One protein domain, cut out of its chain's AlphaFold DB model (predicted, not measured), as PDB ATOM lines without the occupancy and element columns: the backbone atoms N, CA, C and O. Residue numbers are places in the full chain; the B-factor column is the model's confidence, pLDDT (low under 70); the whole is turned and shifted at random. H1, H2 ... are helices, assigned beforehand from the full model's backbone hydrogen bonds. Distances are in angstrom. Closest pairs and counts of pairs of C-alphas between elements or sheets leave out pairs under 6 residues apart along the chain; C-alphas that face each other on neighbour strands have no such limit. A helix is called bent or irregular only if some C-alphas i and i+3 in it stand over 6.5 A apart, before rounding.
ATOM      1  N   ILE A   2     -39.031  37.097  -0.822       84.12
ATOM      2  CA  ILE A   2     -38.452  35.869  -0.236       84.12
ATOM      3  C   ILE A   2     -39.073  34.588  -0.807       84.12
ATOM      4  O   ILE A   2     -38.340  33.763  -1.319       84.12
ATOM      5  N   VAL A   3     -40.405  34.448  -0.826       88.06
ATOM      6  CA  VAL A   3     -41.071  33.235  -1.356       88.06
ATOM      7  C   VAL A   3     -40.668  32.935  -2.804       88.06
ATOM      8  O   VAL A   3     -40.338  31.800  -3.137       88.06
ATOM      9  N   VAL A   4     -40.656  33.961  -3.659       88.44
ATOM     10  CA  VAL A   4     -40.267  33.829  -5.070       88.44
ATOM     11  C   VAL A   4     -38.775  33.508  -5.190       88.44
ATOM     12  O   VAL A   4     -38.410  32.609  -5.938       88.44
ATOM     13  N   GLY A   5     -37.919  34.191  -4.424       86.88
ATOM     14  CA  GLY A   5     -36.475  33.943  -4.397       86.88
ATOM     15  C   GLY A   5     -36.135  32.533  -3.917       86.88
ATOM     16  O   GLY A   5     -35.317  31.857  -4.532       86.88
ATOM     17  N   THR A   6     -36.823  32.053  -2.881       90.81
ATOM     18  CA  THR A   6     -36.732  30.677  -2.396       90.81
ATOM     19  C   THR A   6     -37.159  29.699  -3.486       90.81
ATOM     20  O   THR A   6     -36.393  28.800  -3.814       90.81
ATOM     21  N   ALA A   7     -38.324  29.890  -4.111       91.06
ATOM     22  CA  ALA A   7     -38.796  29.006  -5.178       91.06
ATOM     23  C   ALA A   7     -37.798  28.921  -6.346       91.06
ATOM     24  O   ALA A   7     -37.465  27.825  -6.792       91.06
ATOM     25  N   ILE A   8     -37.269  30.063  -6.796       89.25
ATOM     26  CA  ILE A   8     -36.238  30.116  -7.840       89.25
ATOM     27  C   ILE A   8     -34.982  29.365  -7.395       89.25
ATOM     28  O   ILE A   8     -34.438  28.592  -8.175       89.25
ATOM     29  N   ALA A   9     -34.530  29.556  -6.156       88.31
ATOM     30  CA  ALA A   9     -33.324  28.908  -5.662       88.31
ATOM     31  C   ALA A   9     -33.458  27.378  -5.575       88.31
ATOM     32  O   ALA A   9     -32.510  26.668  -5.901       88.31
ATOM     33  N   TRP A  10     -34.639  26.874  -5.210       92.19
ATOM     34  CA  TRP A  10     -34.949  25.444  -5.253       92.19
ATOM     35  C   TRP A  10     -34.987  24.907  -6.689       92.19
ATOM     36  O   TRP A  10     -34.378  23.879  -6.969       92.19
ATOM     37  N   ILE A  11     -35.635  25.620  -7.618       92.50
ATOM     38  CA  ILE A  11     -35.694  25.233  -9.041       92.50
ATOM     39  C   ILE A  11     -34.297  25.238  -9.681       92.50
ATOM     40  O   ILE A  11     -33.977  24.361 -10.477       92.50
ATOM     41  N   ALA A  12     -33.459  26.210  -9.326       89.81
ATOM     42  CA  ALA A  12     -32.101  26.360  -9.840       89.81
ATOM     43  C   ALA A  12     -31.073  25.429  -9.165       89.81
ATOM     44  O   ALA A  12     -29.909  25.438  -9.553       89.81
ATOM     45  N   GLY A  13     -31.480  24.631  -8.169       88.56
ATOM     46  CA  GLY A  13     -30.605  23.663  -7.500       88.56
ATOM     47  C   GLY A  13     -29.623  24.266  -6.490       88.56
ATOM     48  O   GLY A  13     -28.645  23.619  -6.134       88.56
ATOM     49  N   TYR A  14     -29.870  25.488  -6.000       86.06
ATOM     50  CA  TYR A  14     -29.076  26.105  -4.927       86.06
ATOM     51  C   TYR A  14     -29.421  25.573  -3.527       86.06
ATOM     52  O   TYR A  14     -28.773  25.953  -2.553       86.06
ATOM     53  N   GLN A  15     -30.458  24.744  -3.403       91.12
ATOM     54  CA  GLN A  15     -30.877  24.086  -2.165       91.12
ATOM     55  C   GLN A  15     -31.043  22.590  -2.416       91.12
ATOM     56  O   GLN A  15     -31.450  22.184  -3.507       91.12
ATOM     57  N   ASN A  16     -30.745  21.774  -1.407       91.88
ATOM     58  CA  ASN A  16     -30.812  20.324  -1.504       91.88
ATOM     59  C   ASN A  16     -31.766  19.756  -0.434       91.88
ATOM     60  O   ASN A  16     -31.615  20.075   0.747       91.88
ATOM     61  N   PRO A  17     -32.723  18.874  -0.796       92.62
ATOM     62  CA  PRO A  17     -33.562  18.180   0.182       92.62
ATOM     63  C   PRO A  17     -32.789  17.440   1.290       92.62
ATOM     64  O   PRO A  17     -33.312  17.277   2.397       92.62
ATOM     65  N   SER A  18     -31.556  16.989   1.024       93.38
ATOM     66  CA  SER A  18     -30.716  16.356   2.051       93.38
ATOM     67  C   SER A  18     -30.404  17.306   3.202       93.38
ATOM     68  O   SER A  18     -30.425  16.881   4.354       93.38
ATOM     69  N   ASP A  19     -30.182  18.585   2.907       91.31
ATOM     70  CA  ASP A  19     -29.771  19.587   3.893       91.31
ATOM     71  C   ASP A  19     -30.931  19.919   4.837       91.31
ATOM     72  O   ASP A  19     -30.734  20.092   6.036       91.31
ATOM     73  N   VAL A  20     -32.164  19.909   4.319       92.81
ATOM     74  CA  VAL A  20     -33.391  20.030   5.123       92.81
ATOM     75  C   VAL A  20     -33.535  18.836   6.066       92.81
ATOM     76  O   VAL A  20     -33.841  19.002   7.246       92.81
ATOM     77  N   THR A  21     -33.291  17.627   5.557       92.62
ATOM     78  CA  THR A  21     -33.375  16.396   6.356       92.62
ATOM     79  C   THR A  21     -32.312  16.374   7.454       92.62
ATOM     80  O   THR A  21     -32.595  15.961   8.578       92.62
ATOM     81  N   GLU A  22     -31.102  16.842   7.153       92.50
ATOM     82  CA  GLU A  22     -30.027  16.968   8.135       92.50
ATOM     83  C   GLU A  22     -30.354  18.030   9.188       92.50
ATOM     84  O   GLU A  22     -30.261  17.758  10.382       92.50
ATOM     85  N   ALA A  23     -30.829  19.206   8.768       91.56
ATOM     86  CA  ALA A  23     -31.190  20.292   9.671       91.56
ATOM     87  C   ALA A  23     -32.325  19.916  10.641       91.56
ATOM     88  O   ALA A  23     -32.339  20.373  11.785       91.56
ATOM     89  N   LEU A  24     -33.253  19.044  10.228       91.75
ATOM     90  CA  LEU A  24     -34.306  18.517  11.105       91.75
ATOM     91  C   LEU A  24     -33.756  17.698  12.281       91.75
ATOM     92  O   LEU A  24     -34.405  17.639  13.324       91.75
ATOM     93  N   LYS A  25     -32.562  17.104  12.162       92.50
ATOM     94  CA  LYS A  25     -31.932  16.365  13.270       92.50
ATOM     95  C   LYS A  25     -31.492  17.280  14.410       92.50
ATOM     96  O   LYS A  25     -31.353  16.814  15.534       92.50
ATOM     97  N   SER A  26     -31.276  18.566  14.131       87.06
ATOM     98  CA  SER A  26     -30.929  19.570  15.139       87.06
ATOM     99  C   SER A  26     -32.139  20.076  15.928       87.06
ATOM    100  O   SER A  26     -31.952  20.846  16.869       87.06
ATOM    101  N   PHE A  27     -33.364  19.658  15.575       92.94
ATOM    102  CA  PHE A  27     -34.564  20.035  16.313       92.94
ATOM    103  C   PHE A  27     -34.453  19.626  17.782       92.94
ATOM    104  O   PHE A  27     -34.226  18.463  18.117       92.94
ATOM    105  N   GLY A  28     -34.668  20.586  18.670       92.38
ATOM    106  CA  GLY A  28     -34.631  20.342  20.101       92.38
ATOM    107  C   GLY A  28     -34.973  21.594  20.886       92.38
ATOM    108  O   GLY A  28     -34.763  22.703  20.409       92.38
ATOM    109  N   PHE A  29     -35.494  21.420  22.097       94.00
ATOM    110  CA  PHE A  29     -35.809  22.533  22.986       94.00
ATOM    111  C   PHE A  29     -34.548  23.012  23.719       94.00
ATOM    112  O   PHE A  29     -34.022  22.315  24.583       94.00
ATOM    113  N   ASN A  30     -34.084  24.206  23.366       90.94
ATOM    114  CA  ASN A  30     -32.874  24.864  23.848       90.94
ATOM    115  C   ASN A  30     -33.243  26.251  24.409       90.94
ATOM    116  O   ASN A  30     -33.045  27.270  23.742       90.94
ATOM    117  N   PRO A  31     -33.852  26.318  25.606       90.50
ATOM    118  CA  PRO A  31     -34.202  27.590  26.221       90.50
ATOM    119  C   PRO A  31     -32.933  28.367  26.613       90.50
ATOM    120  O   PRO A  31     -31.909  27.751  26.921       90.50
ATOM    121  N   PRO A  32     -32.987  29.711  26.654       88.69
ATOM    122  CA  PRO A  32     -31.861  30.509  27.122       88.69
ATOM    123  C   PRO A  32     -31.514  30.127  28.566       88.69
ATOM    124  O   PRO A  32     -32.385  30.096  29.437       88.69
ATOM    125  N   MET A  33     -30.238  29.842  28.815       90.19
ATOM    126  CA  MET A  33     -29.722  29.528  30.147       90.19
ATOM    127  C   MET A  33     -28.912  30.702  30.672       90.19
ATOM    128  O   MET A  33     -28.085  31.250  29.953       90.19
ATOM    129  N   LEU A  34     -29.128  31.069  31.933       91.56
ATOM    130  CA  LEU A  34     -28.385  32.150  32.565       91.56
ATOM    131  C   LEU A  34     -27.018  31.646  33.056       91.56
ATOM    132  O   LEU A  34     -26.948  30.804  33.951       91.56
ATOM    133  N   HIS A  35     -25.934  32.199  32.516       86.69
ATOM    134  CA  HIS A  35     -24.558  31.834  32.851       86.69
ATOM    135  C   HIS A  35     -23.945  32.853  33.824       86.69
ATOM    136  O   HIS A  35     -23.147  33.704  33.442       86.69
ATOM    137  N   LEU A  36     -24.334  32.789  35.104       86.12
ATOM    138  CA  LEU A  36     -23.704  33.609  36.159       86.12
ATOM    139  C   LEU A  36     -22.447  32.956  36.744       86.12
ATOM    140  O   LEU A  36     -21.543  33.644  37.218       86.12
ATOM    141  N   ASN A  37     -22.397  31.624  36.728       85.25
ATOM    142  CA  ASN A  37     -21.280  30.866  37.275       85.25
ATOM    143  C   ASN A  37     -20.055  31.045  36.375       85.25
ATOM    144  O   ASN A  37     -20.123  30.778  35.179       85.25
ATOM    145  N   GLY A  38     -18.949  31.497  36.961       78.38
ATOM    146  CA  GLY A  38     -17.685  31.687  36.254       78.38
ATOM    147  C   GLY A  38     -17.618  32.904  35.329       78.38
ATOM    148  O   GLY A  38     -16.674  33.028  34.554       78.38
ATOM    149  N   LEU A  39     -18.566  33.848  35.445       80.75
ATOM    150  CA  LEU A  39     -18.571  35.101  34.673       80.75
ATOM    151  C   LEU A  39     -17.231  35.856  34.761       80.75
ATOM    152  O   LEU A  39     -16.797  36.485  33.799       80.75
ATOM    153  N   PHE A  40     -16.569  35.778  35.917       84.94
ATOM    154  CA  PHE A  40     -15.303  36.462  36.182       84.94
ATOM    155  C   PHE A  40     -14.066  35.567  36.045       84.94
ATOM    156  O   PHE A  40     -12.950  36.087  36.075       84.94
ATOM    157  N   ASP A  41     -14.231  34.259  35.832       87.00
ATOM    158  CA  ASP A  41     -13.122  33.291  35.820       87.00
ATOM    159  C   ASP A  41     -12.139  33.558  34.669       87.00
ATOM    160  O   ASP A  41     -10.944  33.274  34.767       87.00
ATOM    161  N   HIS A  42     -12.625  34.175  33.589       82.81
ATOM    162  CA  HIS A  42     -11.856  34.470  32.381       82.81
ATOM    163  C   HIS A  42     -11.713  35.969  32.093       82.81
ATOM    164  O   HIS A  42     -11.408  36.350  30.962       82.81
ATOM    165  N   ILE A  43     -11.873  36.840  33.097       84.88
ATOM    166  CA  ILE A  43     -11.810  38.297  32.886       84.88
ATOM    167  C   ILE A  43     -10.474  38.753  32.276       84.88
ATOM    168  O   ILE A  43     -10.459  39.622  31.409       84.88
ATOM    169  N   ASN A  44      -9.361  38.110  32.644       85.44
ATOM    170  CA  ASN A  44      -8.038  38.393  32.076       85.44
ATOM    171  C   ASN A  44      -7.950  38.049  30.582       85.44
ATOM    172  O   ASN A  44      -7.282  38.756  29.835       85.44
ATOM    173  N   ALA A  45      -8.645  36.997  30.139       84.75
ATOM    174  CA  ALA A  45      -8.737  36.641  28.724       84.75
ATOM    175  C   ALA A  45      -9.738  37.531  27.965       84.75
ATOM    176  O   ALA A  45      -9.574  37.740  26.769       84.75
ATOM    177  N   ALA A  46     -10.748  38.077  28.652       83.00
ATOM    178  CA  ALA A  46     -11.746  38.987  28.084       83.00
ATOM    179  C   ALA A  46     -11.247  40.440  27.954       83.00
ATOM    180  O   ALA A  46     -11.674  41.166  27.060       83.00
ATOM    181  N   LEU A  47     -10.332  40.865  28.830       82.12
ATOM    182  CA  LEU A  47      -9.796  42.228  28.910       82.12
ATOM    183  C   LEU A  47      -9.287  42.791  27.569       82.12
ATOM    184  O   LEU A  47      -9.670  43.912  27.233       82.12
ATOM    185  N   PRO A  48      -8.506  42.051  26.758       81.81
ATOM    186  CA  PRO A  48      -8.088  42.531  25.440       81.81
ATOM    187  C   PRO A  48      -9.263  42.815  24.495       81.81
ATOM    188  O   PRO A  48      -9.209  43.760  23.713       81.81
ATOM    189  N   TYR A  49     -10.350  42.045  24.596       82.00
ATOM    190  CA  TYR A  49     -11.548  42.227  23.773       82.00
ATOM    191  C   TYR A  49     -12.413  43.402  24.232       82.00
ATOM    192  O   TYR A  49     -13.176  43.931  23.431       82.00
ATOM    193  N   LEU A  50     -12.285  43.879  25.478       78.75
ATOM    194  CA  LEU A  50     -12.962  45.115  25.899       78.75
ATOM    195  C   LEU A  50     -12.509  46.315  25.061       78.75
ATOM    196  O   LEU A  50     -13.317  47.199  24.774       78.75
ATOM    197  N   LEU A  51     -11.243  46.321  24.624       72.88
ATOM    198  CA  LEU A  51     -10.697  47.397  23.799       72.88
ATOM    199  C   LEU A  51     -11.377  47.487  22.425       72.88
ATOM    200  O   LEU A  51     -11.504  48.581  21.889       72.88
ATOM    201  N   THR A  52     -11.850  46.369  21.871       72.06
ATOM    202  CA  THR A  52     -12.594  46.342  20.600       72.06
ATOM    203  C   THR A  52     -14.110  46.395  20.810       72.06
ATOM    204  O   THR A  52     -14.825  46.998  20.009       72.06
ATOM    205  N   ALA A  53     -14.612  45.845  21.918       81.12
ATOM    206  CA  ALA A  53     -16.033  45.835  22.254       81.12
ATOM    207  C   ALA A  53     -16.587  47.235  22.565       81.12
ATOM    208  O   ALA A  53     -17.728  47.520  22.209       81.12
ATOM    209  N   ILE A  54     -15.802  48.125  23.189       80.50
ATOM    210  CA  ILE A  54     -16.247  49.495  23.498       80.50
ATOM    211  C   ILE A  54     -16.520  50.305  22.211       80.50
ATOM    212  O   ILE A  54     -17.641  50.801  22.067       80.50
ATOM    213  N   PRO A  55     -15.583  50.418  21.244       75.81
ATOM    214  CA  PRO A  55     -15.857  51.070  19.960       75.81
ATOM    215  C   PRO A  55     -17.019  50.436  19.184       75.81
ATOM    216  O   PRO A  55     -17.830  51.150  18.586       75.81
ATOM    217  N   LEU A  56     -17.138  49.103  19.223       80.75
ATOM    218  CA  LEU A  56     -18.248  48.390  18.590       80.75
ATOM    219  C   LEU A  56     -19.593  48.742  19.244       80.75
ATOM    220  O   LEU A  56     -20.570  49.001  18.546       80.75
ATOM    221  N   GLY A  57     -19.639  48.813  20.575       84.75
ATOM    222  CA  GLY A  57     -20.823  49.217  21.330       84.75
ATOM    223  C   GLY A  57     -21.241  50.661  21.046       84.75
ATOM    224  O   GLY A  57     -22.425  50.924  20.844       84.75
ATOM    225  N   LEU A  58     -20.278  51.586  20.952       82.81
ATOM    226  CA  LEU A  58     -20.536  52.975  20.547       82.81
ATOM    227  C   LEU A  58     -21.074  53.062  19.114       82.81
ATOM    228  O   LEU A  58     -22.010  53.813  18.851       82.81
ATOM    229  N   SER A  59     -20.533  52.258  18.200       83.81
ATOM    230  CA  SER A  59     -21.044  52.171  16.829       83.81
ATOM    231  C   SER A  59     -22.481  51.643  16.801       83.81
ATOM    232  O   SER A  59     -23.335  52.221  16.136       83.81
ATOM    233  N   ASN A  60     -22.785  50.607  17.590       88.44
ATOM    234  CA  ASN A  60     -24.145  50.079  17.715       88.44
ATOM    235  C   ASN A  60     -25.124  51.115  18.284       88.44
ATOM    236  O   ASN A  60     -26.268  51.191  17.844       88.44
ATOM    237  N   PHE A  61     -24.676  51.944  19.232       89.12
ATOM    238  CA  PHE A  61     -25.474  53.055  19.745       89.12
ATOM    239  C   PHE A  61     -25.843  54.052  18.639       89.12
ATOM    240  O   PHE A  61     -26.999  54.458  18.557       89.12
ATOM    241  N   ILE A  62     -24.894  54.403  17.766       89.69
ATOM    242  CA  ILE A  62     -25.155  55.283  16.618       89.69
ATOM    243  C   ILE A  62     -26.185  54.652  15.675       89.69
ATOM    244  O   ILE A  62     -27.177  55.300  15.361       89.69
ATOM    245  N   PHE A  63     -26.038  53.371  15.320       89.56
ATOM    246  CA  PHE A  63     -27.015  52.684  14.462       89.56
ATOM    247  C   PHE A  63     -28.422  52.667  15.056       89.56
ATOM    248  O   PHE A  63     -29.412  52.853  14.352       89.56
ATOM    249  N   ASN A  64     -28.531  52.466  16.370       92.69
ATOM    250  CA  ASN A  64     -29.823  52.526  17.044       92.69
ATOM    251  C   ASN A  64     -30.438  53.927  16.956       92.69
ATOM    252  O   ASN A  64     -31.648  54.040  16.779       92.69
ATOM    253  N   LEU A  65     -29.622  54.978  17.079       92.19
ATOM    254  CA  LEU A  65     -30.085  56.362  17.010       92.19
ATOM    255  C   LEU A  65     -30.606  56.678  15.609       92.19
ATOM    256  O   LEU A  65     -31.726  57.159  15.480       92.19
ATOM    257  N   GLU A  66     -29.839  56.312  14.583       90.44
ATOM    258  CA  GLU A  66     -30.213  56.472  13.176       90.44
ATOM    259  C   GLU A  66     -31.542  55.770  12.866       90.44
ATOM    260  O   GLU A  66     -32.405  56.335  12.201       90.44
ATOM    261  N   ASN A  67     -31.760  54.565  13.402       91.75
ATOM    262  CA  ASN A  67     -33.023  53.848  13.216       91.75
ATOM    263  C   ASN A  67     -34.207  54.520  13.932       91.75
ATOM    264  O   ASN A  67     -35.314  54.536  13.394       91.75
ATOM    265  N   VAL A  68     -33.993  55.081  15.128       93.50
ATOM    266  CA  VAL A  68     -35.028  55.843  15.853       93.50
ATOM    267  C   VAL A  68     -35.382  57.125  15.099       93.50
ATOM    268  O   VAL A  68     -36.562  57.430  14.936       93.50
ATOM    269  N   GLU A  69     -34.385  57.849  14.590       90.62
ATOM    270  CA  GLU A  69     -34.593  59.052  13.779       90.62
ATOM    271  C   GLU A  69     -35.306  58.723  12.461       90.62
ATOM    272  O   GLU A  69     -36.284  59.379  12.103       90.62
ATOM    273  N   ALA A  70     -34.898  57.650  11.780       89.38
ATOM    274  CA  ALA A  70     -35.545  57.193  10.552       89.38
ATOM    275  C   ALA A  70     -37.021  56.817  10.762       89.38
ATOM    276  O   ALA A  70     -37.831  57.009   9.851       89.38
ATOM    277  N   ALA A  71     -37.383  56.298  11.941       91.31
ATOM    278  CA  ALA A  71     -38.771  56.026  12.308       91.31
ATOM    279  C   ALA A  71     -39.570  57.314  12.576       91.31
ATOM    280  O   ALA A  71     -40.690  57.454  12.078       91.31
ATOM    281  N   ALA A  72     -38.975  58.280  13.283       91.62
ATOM    282  CA  ALA A  72     -39.603  59.571  13.561       91.62
ATOM    283  C   ALA A  72     -39.924  60.342  12.269       91.62
ATOM    284  O   ALA A  72     -41.011  60.904  12.136       91.62
ATOM    285  N   VAL A  73     -39.032  60.286  11.274       89.31
ATOM    286  CA  VAL A  73     -39.223  60.910   9.951       89.31
ATOM    287  C   VAL A  73     -40.482  60.403   9.230       89.31
ATOM    288  O   VAL A  73     -41.099  61.150   8.477       89.31
ATOM    289  N   VAL A  74     -40.913  59.161   9.481       88.38
ATOM    290  CA  VAL A  74     -42.149  58.593   8.902       88.38
ATOM    291  C   VAL A  74     -43.344  58.616   9.864       88.38
ATOM    292  O   VAL A  74     -44.344  57.935   9.632       88.38
ATOM    293  N   GLY A  75     -43.261  59.418  10.930       89.44
ATOM    294  CA  GLY A  75     -44.356  59.694  11.861       89.44
ATOM    295  C   GLY A  75     -44.455  58.759  13.068       89.44
ATOM    296  O   GLY A  75     -45.417  58.870  13.825       89.44
ATOM    297  N   ASP A  76     -43.488  57.859  13.273       91.81
ATOM    298  CA  ASP A  76     -43.422  57.004  14.463       91.81
ATOM    299  C   ASP A  76     -42.349  57.527  15.431       91.81
ATOM    300  O   ASP A  76     -41.188  57.115  15.401       91.81
ATOM    301  N   GLU A  77     -42.740  58.459  16.301       93.62
ATOM    302  CA  GLU A  77     -41.851  59.031  17.314       93.62
ATOM    303  C   GLU A  77     -41.714  58.104  18.528       93.62
ATOM    304  O   GLU A  77     -42.663  57.866  19.281       93.62
ATOM    305  N   TYR A  78     -40.497  57.609  18.749       92.62
ATOM    306  CA  TYR A  78     -40.147  56.825  19.928       92.62
ATOM    307  C   TYR A  78     -39.273  57.638  20.875       92.62
ATOM    308  O   TYR A  78     -38.398  58.392  20.452       92.62
ATOM    309  N   ASN A  79     -39.455  57.442  22.182       95.69
ATOM    310  CA  ASN A  79     -38.540  58.010  23.160       95.69
ATOM    311  C   ASN A  79     -37.158  57.353  23.012       95.69
ATOM    312  O   ASN A  79     -36.975  56.184  23.359       95.69
ATOM    313  N   THR A  80     -36.175  58.112  22.523       94.31
ATOM    314  CA  THR A  80     -34.815  57.617  22.276       94.31
ATOM    315  C   THR A  80     -34.198  56.982  23.519       94.31
ATOM    316  O   THR A  80     -33.576  55.930  23.424       94.31
ATOM    317  N   ARG A  81     -34.387  57.577  24.705       95.12
ATOM    318  CA  ARG A  81     -33.819  57.042  25.950       95.12
ATOM    319  C   ARG A  81     -34.379  55.657  26.255       95.12
ATOM    320  O   ARG A  81     -33.607  54.769  26.608       95.12
ATOM    321  N   ASP A  82     -35.683  55.474  26.105       95.69
ATOM    322  CA  ASP A  82     -36.337  54.200  26.403       95.69
ATOM    323  C   ASP A  82     -35.899  53.111  25.418       95.69
ATOM    324  O   ASP A  82     -35.562  52.003  25.837       95.69
ATOM    325  N   VAL A  83     -35.807  53.441  24.124       94.12
ATOM    326  CA  VAL A  83     -35.311  52.515  23.094       94.12
ATOM    327  C   VAL A  83     -33.859  52.110  23.366       94.12
ATOM    328  O   VAL A  83     -33.527  50.924  23.316       94.12
ATOM    329  N   MET A  84     -32.998  53.068  23.712       93.75
ATOM    330  CA  MET A  84     -31.586  52.805  24.011       93.75
ATOM    331  C   MET A  84     -31.406  51.963  25.275       93.75
ATOM    332  O   MET A  84     -30.592  51.038  25.293       93.75
ATOM    333  N   LEU A  85     -32.180  52.243  26.329       94.94
ATOM    334  CA  LEU A  85     -32.157  51.451  27.560       94.94
ATOM    335  C   LEU A  85     -32.650  50.024  27.316       94.94
ATOM    336  O   LEU A  85     -32.019  49.083  27.795       94.94
ATOM    337  N   ALA A  86     -33.726  49.853  26.543       94.38
ATOM    338  CA  ALA A  86     -34.222  48.536  26.164       94.38
ATOM    339  C   ALA A  86     -33.169  47.753  25.368       94.38
ATOM    340  O   ALA A  86     -32.878  46.607  25.703       94.38
ATOM    341  N   ASN A  87     -32.528  48.382  24.379       93.75
ATOM    342  CA  ASN A  87     -31.462  47.765  23.591       93.75
ATOM    343  C   ASN A  87     -30.270  47.315  24.456       93.75
ATOM    344  O   ASN A  87     -29.827  46.165  24.362       93.75
ATOM    345  N   GLY A  88     -29.771  48.204  25.321       93.19
ATOM    346  CA  GLY A  88     -28.650  47.908  26.211       93.19
ATOM    347  C   GLY A  88     -28.983  46.807  27.217       93.19
ATOM    348  O   GLY A  88     -28.192  45.885  27.413       93.19
ATOM    349  N   PHE A  89     -30.182  46.848  27.802       95.06
ATOM    350  CA  PHE A  89     -30.654  45.814  28.721       95.06
ATOM    351  C   PHE A  89     -30.806  44.458  28.024       95.06
ATOM    352  O   PHE A  89     -30.297  43.455  28.519       95.06
ATOM    353  N   SER A  90     -31.437  44.416  26.847       93.62
ATOM    354  CA  SER A  90     -31.563  43.193  26.049       93.62
ATOM    355  C   SER A  90     -30.204  42.633  25.629       93.62
ATOM    356  O   SER A  90     -30.022  41.418  25.657       93.62
ATOM    357  N   THR A  91     -29.235  43.493  25.303       93.25
ATOM    358  CA  THR A  91     -27.851  43.082  25.022       93.25
ATOM    359  C   THR A  91     -27.202  42.455  26.254       93.25
ATOM    360  O   THR A  91     -26.624  41.378  26.151       93.25
ATOM    361  N   ALA A  92     -27.330  43.081  27.428       92.06
ATOM    362  CA  ALA A  92     -26.759  42.561  28.669       92.06
ATOM    363  C   ALA A  92     -27.373  41.208  29.060       92.06
ATOM    364  O   ALA A  92     -26.647  40.256  29.338       92.06
ATOM    365  N   VAL A  93     -28.704  41.096  29.023       93.44
ATOM    366  CA  VAL A  93     -29.412  39.835  29.292       93.44
ATOM    367  C   VAL A  93     -29.027  38.769  28.267       93.44
ATOM    368  O   VAL A  93     -28.740  37.638  28.645       93.44
ATOM    369  N   GLY A  94     -28.962  39.128  26.982       92.62
ATOM    370  CA  GLY A  94     -28.504  38.234  25.922       92.62
ATOM    371  C   GLY A  94     -27.091  37.714  26.178       92.62
ATOM    372  O   GLY A  94     -26.873  36.508  26.100       92.62
ATOM    373  N   GLY A  95     -26.161  38.596  26.548       91.31
ATOM    374  CA  GLY A  95     -24.785  38.239  26.892       91.31
ATOM    375  C   GLY A  95     -24.702  37.270  28.073       91.31
ATOM    376  O   GLY A  95     -24.011  36.258  27.984       91.31
ATOM    377  N   LEU A  96     -25.481  37.501  29.137       91.12
ATOM    378  CA  LEU A  96     -25.587  36.563  30.267       91.12
ATOM    379  C   LEU A  96     -26.192  35.212  29.858       91.12
ATOM    380  O   LEU A  96     -25.925  34.192  30.491       91.12
ATOM    381  N   CYS A  97     -26.990  35.193  28.794       91.62
ATOM    382  CA  CYS A  97     -27.547  33.981  28.205       91.62
ATOM    383  C   CYS A  97     -26.652  33.344  27.124       91.62
ATOM    384  O   CYS A  97     -27.062  32.367  26.502       91.62
ATOM    385  N   GLY A  98     -25.436  33.862  26.910       88.12
ATOM    386  CA  GLY A  98     -24.456  33.319  25.966       88.12
ATOM    387  C   GLY A  98     -24.525  33.886  24.543       88.12
ATOM    388  O   GLY A  98     -23.872  33.342  23.656       88.12
ATOM    389  N   ASN A  99     -25.284  34.960  24.293       89.81
ATOM    390  CA  ASN A  99     -25.256  35.659  23.006       89.81
ATOM    391  C   ASN A  99     -23.949  36.470  22.876       89.81
ATOM    392  O   ASN A  99     -23.746  37.403  23.656       89.81
ATOM    393  N   PRO A 100     -23.077  36.171  21.896       86.69
ATOM    394  CA  PRO A 100     -21.814  36.885  21.732       86.69
ATOM    395  C   PRO A 100     -21.969  38.234  21.010       86.69
ATOM    396  O   PRO A 100     -20.992  38.972  20.889       86.69
ATOM    397  N   PHE A 101     -23.167  38.563  20.516       86.44
ATOM    398  CA  PHE A 101     -23.422  39.756  19.714       86.44
ATOM    399  C   PHE A 101     -24.377  40.730  20.419       86.44
ATOM    400  O   PHE A 101     -25.387  40.303  20.990       86.44
ATOM    401  N   PRO A 102     -24.118  42.049  20.347       88.19
ATOM    402  CA  PRO A 102     -25.085  43.042  20.792       88.19
ATOM    403  C   PRO A 102     -26.345  42.999  19.921       88.19
ATOM    404  O   PRO A 102     -26.280  42.705  18.726       88.19
ATOM    405  N   VAL A 103     -27.499  43.312  20.513       90.69
ATOM    406  CA  VAL A 103     -28.737  43.474  19.741       90.69
ATOM    407  C   VAL A 103     -28.830  44.893  19.182       90.69
ATOM    408  O   VAL A 103     -28.198  45.822  19.690       90.69
ATOM    409  N   THR A 104     -29.640  45.091  18.148       90.25
ATOM    410  CA  THR A 104     -29.814  46.390  17.482       90.25
ATOM    411  C   THR A 104     -31.288  46.659  17.186       90.25
ATOM    412  O   THR A 104     -32.102  45.733  17.133       90.25
ATOM    413  N   VAL A 105     -31.643  47.934  17.051       89.19
ATOM    414  CA  VAL A 105     -32.961  48.387  16.600       89.19
ATOM    415  C   VAL A 105     -33.122  48.041  15.121       89.19
ATOM    416  O   VAL A 105     -32.159  47.991  14.361       89.19
ATOM    417  N   TYR A 106     -34.353  47.751  14.712       81.19
ATOM    418  CA  TYR A 106     -34.638  47.270  13.369       81.19
ATOM    419  C   TYR A 106     -34.371  48.336  12.297       81.19
ATOM    420  O   TYR A 106     -34.823  49.473  12.415       81.19
ATOM    421  N   VAL A 107     -33.676  47.937  11.231       84.62
ATOM    422  CA  VAL A 107     -33.366  48.801  10.084       84.62
ATOM    423  C   VAL A 107     -34.512  48.783   9.072       84.62
ATOM    424  O   VAL A 107     -35.173  47.763   8.856       84.62
ATOM    425  N   GLY A 108     -34.714  49.917   8.398       80.81
ATOM    426  CA  GLY A 108     -35.656  50.028   7.285       80.81
ATOM    427  C   GLY A 108     -37.097  50.276   7.718       80.81
ATOM    428  O   GLY A 108     -38.011  49.967   6.957       80.81
ATOM    429  N   HIS A 109     -37.311  50.827   8.921       88.44
ATOM    430  CA  HIS A 109     -38.636  51.153   9.473       88.44
ATOM    431  C   HIS A 109     -39.545  51.856   8.455       88.44
ATOM    432  O   HIS A 109     -40.686  51.442   8.274       88.44
ATOM    433  N   ALA A 110     -39.009  52.832   7.714       83.31
ATOM    434  CA  ALA A 110     -39.717  53.520   6.634       83.31
ATOM    435  C   ALA A 110     -40.267  52.563   5.560       83.31
ATOM    436  O   ALA A 110     -41.457  52.599   5.258       83.31
ATOM    437  N   GLY A 111     -39.443  51.646   5.046       83.50
ATOM    438  CA  GLY A 111     -39.869  50.682   4.026       83.50
ATOM    439  C   GLY A 111     -40.931  49.702   4.528       83.50
ATOM    440  O   GLY A 111     -41.855  49.357   3.793       83.50
ATOM    441  N   TRP A 112     -40.847  49.279   5.793       83.94
ATOM    442  CA  TRP A 112     -41.871  48.420   6.401       83.94
ATOM    443  C   TRP A 112     -43.183  49.171   6.636       83.94
ATOM    444  O   TRP A 112     -44.266  48.626   6.406       83.94
ATOM    445  N   LYS A 113     -43.094  50.437   7.046       86.06
ATOM    446  CA  LYS A 113     -44.254  51.307   7.233       86.06
ATOM    447  C   LYS A 113     -44.990  51.551   5.917       86.06
ATOM    448  O   LYS A 113     -46.215  51.455   5.889       86.06
ATOM    449  N   GLU A 114     -44.262  51.788   4.824       83.69
ATOM    450  CA  GLU A 114     -44.836  51.987   3.484       83.69
ATOM    451  C   GLU A 114     -45.647  50.780   2.990       83.69
ATOM    452  O   GLU A 114     -46.664  50.954   2.320       83.69
ATOM    453  N   VAL A 115     -45.259  49.555   3.365       85.38
ATOM    454  CA  VAL A 115     -46.018  48.332   3.032       85.38
ATOM    455  C   VAL A 115     -47.138  48.012   4.034       85.38
ATOM    456  O   VAL A 115     -47.747  46.945   3.960       85.38
ATOM    457  N   GLY A 116     -47.430  48.923   4.967       87.06
ATOM    458  CA  GLY A 116     -48.522  48.804   5.934       87.06
ATOM    459  C   GLY A 116     -48.208  47.936   7.155       87.06
ATOM    460  O   GLY A 116     -49.133  47.524   7.859       87.06
ATOM    461  N   ALA A 117     -46.934  47.642   7.433       88.00
ATOM    462  CA  ALA A 117     -46.571  46.950   8.662       88.00
ATOM    463  C   ALA A 117     -46.813  47.850   9.886       88.00
ATOM    464  O   ALA A 117     -46.491  49.037   9.901       88.00
ATOM    465  N   GLY A 118     -47.379  47.259  10.936       87.06
ATOM    466  CA  GLY A 118     -47.569  47.895  12.238       87.06
ATOM    467  C   GLY A 118     -47.074  46.996  13.369       87.06
ATOM    468  O   GLY A 118     -46.359  46.024  13.137       87.06
ATOM    469  N   LEU A 119     -47.508  47.262  14.602       88.56
ATOM    470  CA  LEU A 119     -47.055  46.529  15.794       88.56
ATOM    471  C   LEU A 119     -47.206  44.999  15.679       88.56
ATOM    472  O   LEU A 119     -46.333  44.253  16.122       88.56
ATOM    473  N   GLY A 120     -48.293  44.528  15.060       90.38
ATOM    474  CA  GLY A 120     -48.540  43.097  14.866       90.38
ATOM    475  C   GLY A 120     -47.446  42.400  14.052       90.38
ATOM    476  O   GLY A 120     -47.095  41.267  14.369       90.38
ATOM    477  N   TYR A 121     -46.857  43.087  13.065       88.81
ATOM    478  CA  TYR A 121     -45.728  42.561  12.295       88.81
ATOM    479  C   TYR A 121     -44.504  42.354  13.192       88.81
ATOM    480  O   TYR A 121     -43.925  41.271  13.182       88.81
ATOM    481  N   SER A 122     -44.154  43.349  14.010       88.00
ATOM    482  CA  SER A 122     -43.002  43.283  14.919       88.00
ATOM    483  C   SER A 122     -43.154  42.190  15.977       88.00
ATOM    484  O   SER A 122     -42.199  41.469  16.259       88.00
ATOM    485  N   ILE A 123     -44.354  42.025  16.544       92.50
ATOM    486  CA  ILE A 123     -44.632  40.952  17.509       92.50
ATOM    487  C   ILE A 123     -44.544  39.585  16.826       92.50
ATOM    488  O   ILE A 123     -43.884  38.687  17.345       92.50
ATOM    489  N   ALA A 124     -45.177  39.423  15.661       92.62
ATOM    490  CA  ALA A 124     -45.192  38.150  14.948       92.62
ATOM    491  C   ALA A 124     -43.793  37.724  14.484       92.62
ATOM    492  O   ALA A 124     -43.423  36.563  14.655       92.62
ATOM    493  N   SER A 125     -42.997  38.650  13.940       89.62
ATOM    494  CA  SER A 125     -41.629  38.363  13.503       89.62
ATOM    495  C   SER A 125     -40.723  38.025  14.687       89.62
ATOM    496  O   SER A 125     -40.006  37.026  14.641       89.62
ATOM    497  N   SER A 126     -40.820  38.775  15.789       90.75
ATOM    498  CA  SER A 126     -40.052  38.503  17.010       90.75
ATOM    499  C   SER A 126     -40.422  37.152  17.625       90.75
ATOM    500  O   SER A 126     -39.538  36.378  17.986       90.75
ATOM    501  N   ALA A 127     -41.717  36.824  17.692       94.62
ATOM    502  CA  ALA A 127     -42.188  35.528  18.175       94.62
ATOM    503  C   ALA A 127     -41.709  34.379  17.276       94.62
ATOM    504  O   ALA A 127     -41.250  33.355  17.779       94.62
ATOM    505  N   ALA A 128     -41.758  34.555  15.952       93.44
ATOM    506  CA  ALA A 128     -41.257  33.562  15.010       93.44
ATOM    507  C   ALA A 128     -39.762  33.287  15.230       93.44
ATOM    508  O   ALA A 128     -39.377  32.131  15.389       93.44
ATOM    509  N   ILE A 129     -38.928  34.329  15.316       91.56
ATOM    510  CA  ILE A 129     -37.487  34.175  15.566       91.56
ATOM    511  C   ILE A 129     -37.221  33.558  16.943       91.56
ATOM    512  O   ILE A 129     -36.356  32.690  17.064       91.56
ATOM    513  N   PHE A 130     -37.989  33.934  17.967       92.50
ATOM    514  CA  PHE A 130     -37.890  33.355  19.305       92.50
ATOM    515  C   PHE A 130     -38.135  31.840  19.295       92.50
ATOM    516  O   PHE A 130     -37.299  31.082  19.786       92.50
ATOM    517  N   PHE A 131     -39.226  31.378  18.679       93.94
ATOM    518  CA  PHE A 131     -39.515  29.946  18.579       93.94
ATOM    519  C   PHE A 131     -38.518  29.211  17.684       93.94
ATOM    520  O   PHE A 131     -38.080  28.119  18.037       93.94
ATOM    521  N   LEU A 132     -38.107  29.812  16.564       93.19
ATOM    522  CA  LEU A 132     -37.075  29.225  15.709       93.19
ATOM    523  C   LEU A 132     -35.758  29.024  16.468       93.19
ATOM    524  O   LEU A 132     -35.092  28.011  16.278       93.19
ATOM    525  N   SER A 133     -35.409  29.958  17.349       91.62
ATOM    526  CA  SER A 133     -34.197  29.883  18.167       91.62
ATOM    527  C   SER A 133     -34.326  28.831  19.268       91.62
ATOM    528  O   SER A 133     -33.469  27.963  19.386       91.62
ATOM    529  N   ILE A 134     -35.427  28.846  20.025       94.19
ATOM    530  CA  ILE A 134     -35.649  27.904  21.132       94.19
ATOM    531  C   ILE A 134     -35.776  26.461  20.652       94.19
ATOM    532  O   ILE A 134     -35.403  25.554  21.384       94.19
ATOM    533  N   PHE A 135     -36.289  26.220  19.448       95.06
ATOM    534  CA  PHE A 135     -36.410  24.867  18.905       95.06
ATOM    535  C   PHE A 135     -35.228  24.442  18.015       95.06
ATOM    536  O   PHE A 135     -35.298  23.395  17.369       95.06
ATOM    537  N   SER A 136     -34.151  25.239  17.966       92.06
ATOM    538  CA  SER A 136     -32.974  25.003  17.114       92.06
ATOM    539  C   SER A 136     -33.312  24.826  15.628       92.06
ATOM    540  O   SER A 136     -32.670  24.083  14.889       92.06
ATOM    541  N   LEU A 137     -34.323  25.559  15.165       93.12
ATOM    542  CA  LEU A 137     -34.837  25.530  13.797       93.12
ATOM    543  C   LEU A 137     -34.173  26.564  12.878       93.12
ATOM    544  O   LEU A 137     -34.542  26.664  11.711       93.12
ATOM    545  N   MET A 138     -33.191  27.333  13.359       89.62
ATOM    546  CA  MET A 138     -32.494  28.308  12.511       89.62
ATOM    547  C   MET A 138     -31.750  27.626  11.351       89.62
ATOM    548  O   MET A 138     -31.812  28.097  10.218       89.62
ATOM    549  N   GLY A 139     -31.115  26.475  11.606       88.94
ATOM    550  CA  GLY A 139     -30.493  25.666  10.552       88.94
ATOM    551  C   GLY A 139     -31.512  25.187   9.514       88.94
ATOM    552  O   GLY A 139     -31.251  25.256   8.316       88.94
ATOM    553  N   LEU A 140     -32.711  24.795   9.964       91.69
ATOM    554  CA  LEU A 140     -33.807  24.408   9.073       91.69
ATOM    555  C   LEU A 140     -34.273  25.587   8.215       91.69
ATOM    556  O   LEU A 140     -34.478  25.422   7.016       91.69
ATOM    557  N   LEU A 141     -34.414  26.778   8.806       91.00
ATOM    558  CA  LEU A 141     -34.783  27.977   8.060       91.00
ATOM    559  C   LEU A 141     -33.772  28.255   6.942       91.00
ATOM    560  O   LEU A 141     -34.195  28.501   5.820       91.00
ATOM    561  N   LEU A 142     -32.469  28.179   7.224       89.56
ATOM    562  CA  LEU A 142     -31.413  28.429   6.236       89.56
ATOM    563  C   LEU A 142     -31.296  27.330   5.167       89.56
ATOM    564  O   LEU A 142     -30.889  27.628   4.048       89.56
ATOM    565  N   ALA A 143     -31.678  26.090   5.492       90.19
ATOM    566  CA  ALA A 143     -31.754  24.976   4.540       90.19
ATOM    567  C   ALA A 143     -32.997  25.030   3.630       90.19
ATOM    568  O   ALA A 143     -33.077  24.311   2.636       90.19
ATOM    569  N   VAL A 144     -33.998  25.839   3.991       91.56
ATOM    570  CA  VAL A 144     -35.192  26.080   3.166       91.56
ATOM    571  C   VAL A 144     -35.089  27.409   2.429       91.56
ATOM    572  O   VAL A 144     -35.476  27.499   1.264       91.56
ATOM    573  N   VAL A 145     -34.606  28.450   3.104       90.44
ATOM    574  CA  VAL A 145     -34.503  29.821   2.614       90.44
ATOM    575  C   VAL A 145     -33.022  30.164   2.440       90.44
ATOM    576  O   VAL A 145     -32.355  30.526   3.411       90.44
ATOM    577  N   PRO A 146     -32.498  30.097   1.206       84.75
ATOM    578  CA  PRO A 146     -31.099  30.393   0.953       84.75
ATOM    579  C   PRO A 146     -30.789  31.858   1.229       84.75
ATOM    580  O   PRO A 146     -31.592  32.747   0.938       84.75
ATOM    581  N   ILE A 147     -29.554  32.124   1.652       82.69
ATOM    582  CA  ILE A 147     -29.041  33.489   1.850       82.69
ATOM    583  C   ILE A 147     -29.209  34.330   0.572       82.69
ATOM    584  O   ILE A 147     -29.575  35.501   0.644       82.69
ATOM    585  N   ALA A 148     -29.051  33.724  -0.610       83.00
ATOM    586  CA  ALA A 148     -29.262  34.392  -1.896       83.00
ATOM    587  C   ALA A 148     -30.688  34.958  -2.075       83.00
ATOM    588  O   ALA A 148     -30.859  35.967  -2.753       83.00
ATOM    589  N   ALA A 149     -31.707  34.364  -1.442       84.56
ATOM    590  CA  ALA A 149     -33.078  34.878  -1.463       84.56
ATOM    591  C   ALA A 149     -33.284  36.077  -0.514       84.56
ATOM    592  O   ALA A 149     -34.248  36.828  -0.671       84.56
ATOM    593  N   ILE A 150     -32.374  36.270   0.447       81.12
ATOM    594  CA  ILE A 150     -32.378  37.376   1.414       81.12
ATOM    595  C   ILE A 150     -31.698  38.616   0.817       81.12
ATOM    596  O   ILE A 150     -32.147  39.734   1.057       81.12
ATOM    597  N   VAL A 151     -30.663  38.441  -0.013       83.31
ATOM    598  CA  VAL A 151     -29.886  39.551  -0.606       83.31
ATOM    599  C   VAL A 151     -30.762  40.621  -1.290       83.31
ATOM    600  O   VAL A 151     -30.563  41.799  -0.994       83.31
ATOM    601  N   PRO A 152     -31.775  40.290  -2.123       83.62
ATOM    602  CA  PRO A 152     -32.639  41.305  -2.732       83.62
ATOM    603  C   PRO A 152     -33.396  42.173  -1.719       83.62
ATOM    604  O   PRO A 152     -33.659  43.342  -1.988       83.62
ATOM    605  N   MET A 153     -33.729  41.626  -0.545       82.88
ATOM    606  CA  MET A 153     -34.363  42.393   0.528       82.88
ATOM    607  C   MET A 153     -33.394  43.420   1.123       82.88
ATOM    608  O   MET A 153     -33.799  44.549   1.373       82.88
ATOM    609  N   LEU A 154     -32.117  43.065   1.298       85.44
ATOM    610  CA  LEU A 154     -31.092  44.013   1.753       85.44
ATOM    611  C   LEU A 154     -30.884  45.141   0.736       85.44
ATOM    612  O   LEU A 154     -30.781  46.300   1.124       85.44
ATOM    613  N   VAL A 155     -30.894  44.815  -0.562       87.88
ATOM    614  CA  VAL A 155     -30.839  45.819  -1.639       87.88
ATOM    615  C   VAL A 155     -32.056  46.743  -1.586       87.88
ATOM    616  O   VAL A 155     -31.899  47.957  -1.676       87.88
ATOM    617  N   PHE A 156     -33.258  46.193  -1.397       86.12
ATOM    618  CA  PHE A 156     -34.475  46.992  -1.241       86.12
ATOM    619  C   PHE A 156     -34.372  47.958  -0.056       86.12
ATOM    620  O   PHE A 156     -34.613  49.150  -0.230       86.12
ATOM    621  N   ILE A 157     -33.954  47.471   1.117       85.94
ATOM    622  CA  ILE A 157     -33.766  48.308   2.310       85.94
ATOM    623  C   ILE A 157     -32.747  49.419   2.023       85.94
ATOM    624  O   ILE A 157     -33.033  50.577   2.297       85.94
ATOM    625  N   ALA A 158     -31.607  49.101   1.401       88.12
ATOM    626  CA  ALA A 158     -30.590  50.096   1.060       88.12
ATOM    627  C   ALA A 158     -31.118  51.186   0.107       88.12
ATOM    628  O   ALA A 158     -30.849  52.368   0.317       88.12
TER     629      ALA A 158
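AT A GLANCE: This is residues 2 to 158 of the 314 residues of an uncharacterized protein of Cohnella sp. LGH (UniProt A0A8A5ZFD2). Two loose groups of helices stand side by side with an open space between them: a helical hairpin of the long, kinked H3 with H4 makes one side, and H6, H7, H8, H1 and H2 make the other, with the short H5 between the groups at one end. At the opposite end the link of residues 25 to 42 spans from H2 to H3, while residues 97 to 108 lead from H4 through the space between the groups to H5. The printed part has 157 residues with eight named helices, H1 to H8 in order along the chain, and no named strand; the class is all helix. It is loose, with a radius of gyration of the C-alphas of 18.7 A, and spans 49 by 44 by 27 A.

HOW THE PARTS SIT: The longest helix, H3, residues 43 to 73, has a kink of 51 degrees near residue 50. With residues 61 to 68 alone it touches residues 80 to 84 of H4, residues 80 to 96; the closest C-alphas, of Val 68 and Thr 80, are 6.7 A apart. This is a helical hairpin, opposite ways at a shallow tilt of 34 degrees, only just short of steep. With residues 67 to 71 alone H3 touches H5, residues 109 to 114; the closest C-alphas, of Ala 71 and His 109, are 5.6 A apart. H5 is close to but not clearly touching H8, residues 147 to 158, about perpendicular at 87 degrees, with the C-alphas of Gly 111 and Ile 157 closest at 6.8 A. H8 touches H1, residues 2 to 11, with residues 148 to 153 alone; the closest C-alphas, of Gly 5 and Ala 149, are 4.6 A apart. H2, residues 17 to 24, touches H7, residues 138 to 144, opposite ways at a shallow tilt of 16 degrees, with the C-alphas of Ala 23 and Leu 140 closest at 4.9 A. H6, residues 119 to 134, touches no helix but is near H7; their closest C-alphas, of Leu 132 and Met 138, are 5.7 A apart. H4 and H6 are apart. Every O i to N i+4 pair is within hydrogen-bond range in H1, H2, H4, H5, H6 and H7, against 22 of 27 in H3 and 6 of 8 in H8.

IN THESE COORDINATES: H3 measures 42.3 A from C-alpha 43 at (-11.810, 38.297, 32.886) to C-alpha 73; H4 measures 24.3 A, H6 22.5 A and H8 16.7 A. H3 and H8 are irregular, but only just: C-alphas 45 and 48 are 6.8 A apart, and C-alphas 149 and 152 are 6.6 A apart. H1 begins with C-alpha 2 at (-38.452, 35.869, -0.236), and H8 ends with C-alpha 158 at (-30.590, 50.096, 1.060).

THE WHOLE: The two C-alphas farthest apart, of Ile 11 and Asn 44, are 51.3 A apart. Residues 40 to 52, of which 43 to 52 belong to H3, stand free. The printed part has no cut, and the links H2 to H3 and H4 to H5 are long. The mean pLDDT of the printed part is 88.7, and no printed residue is under 70.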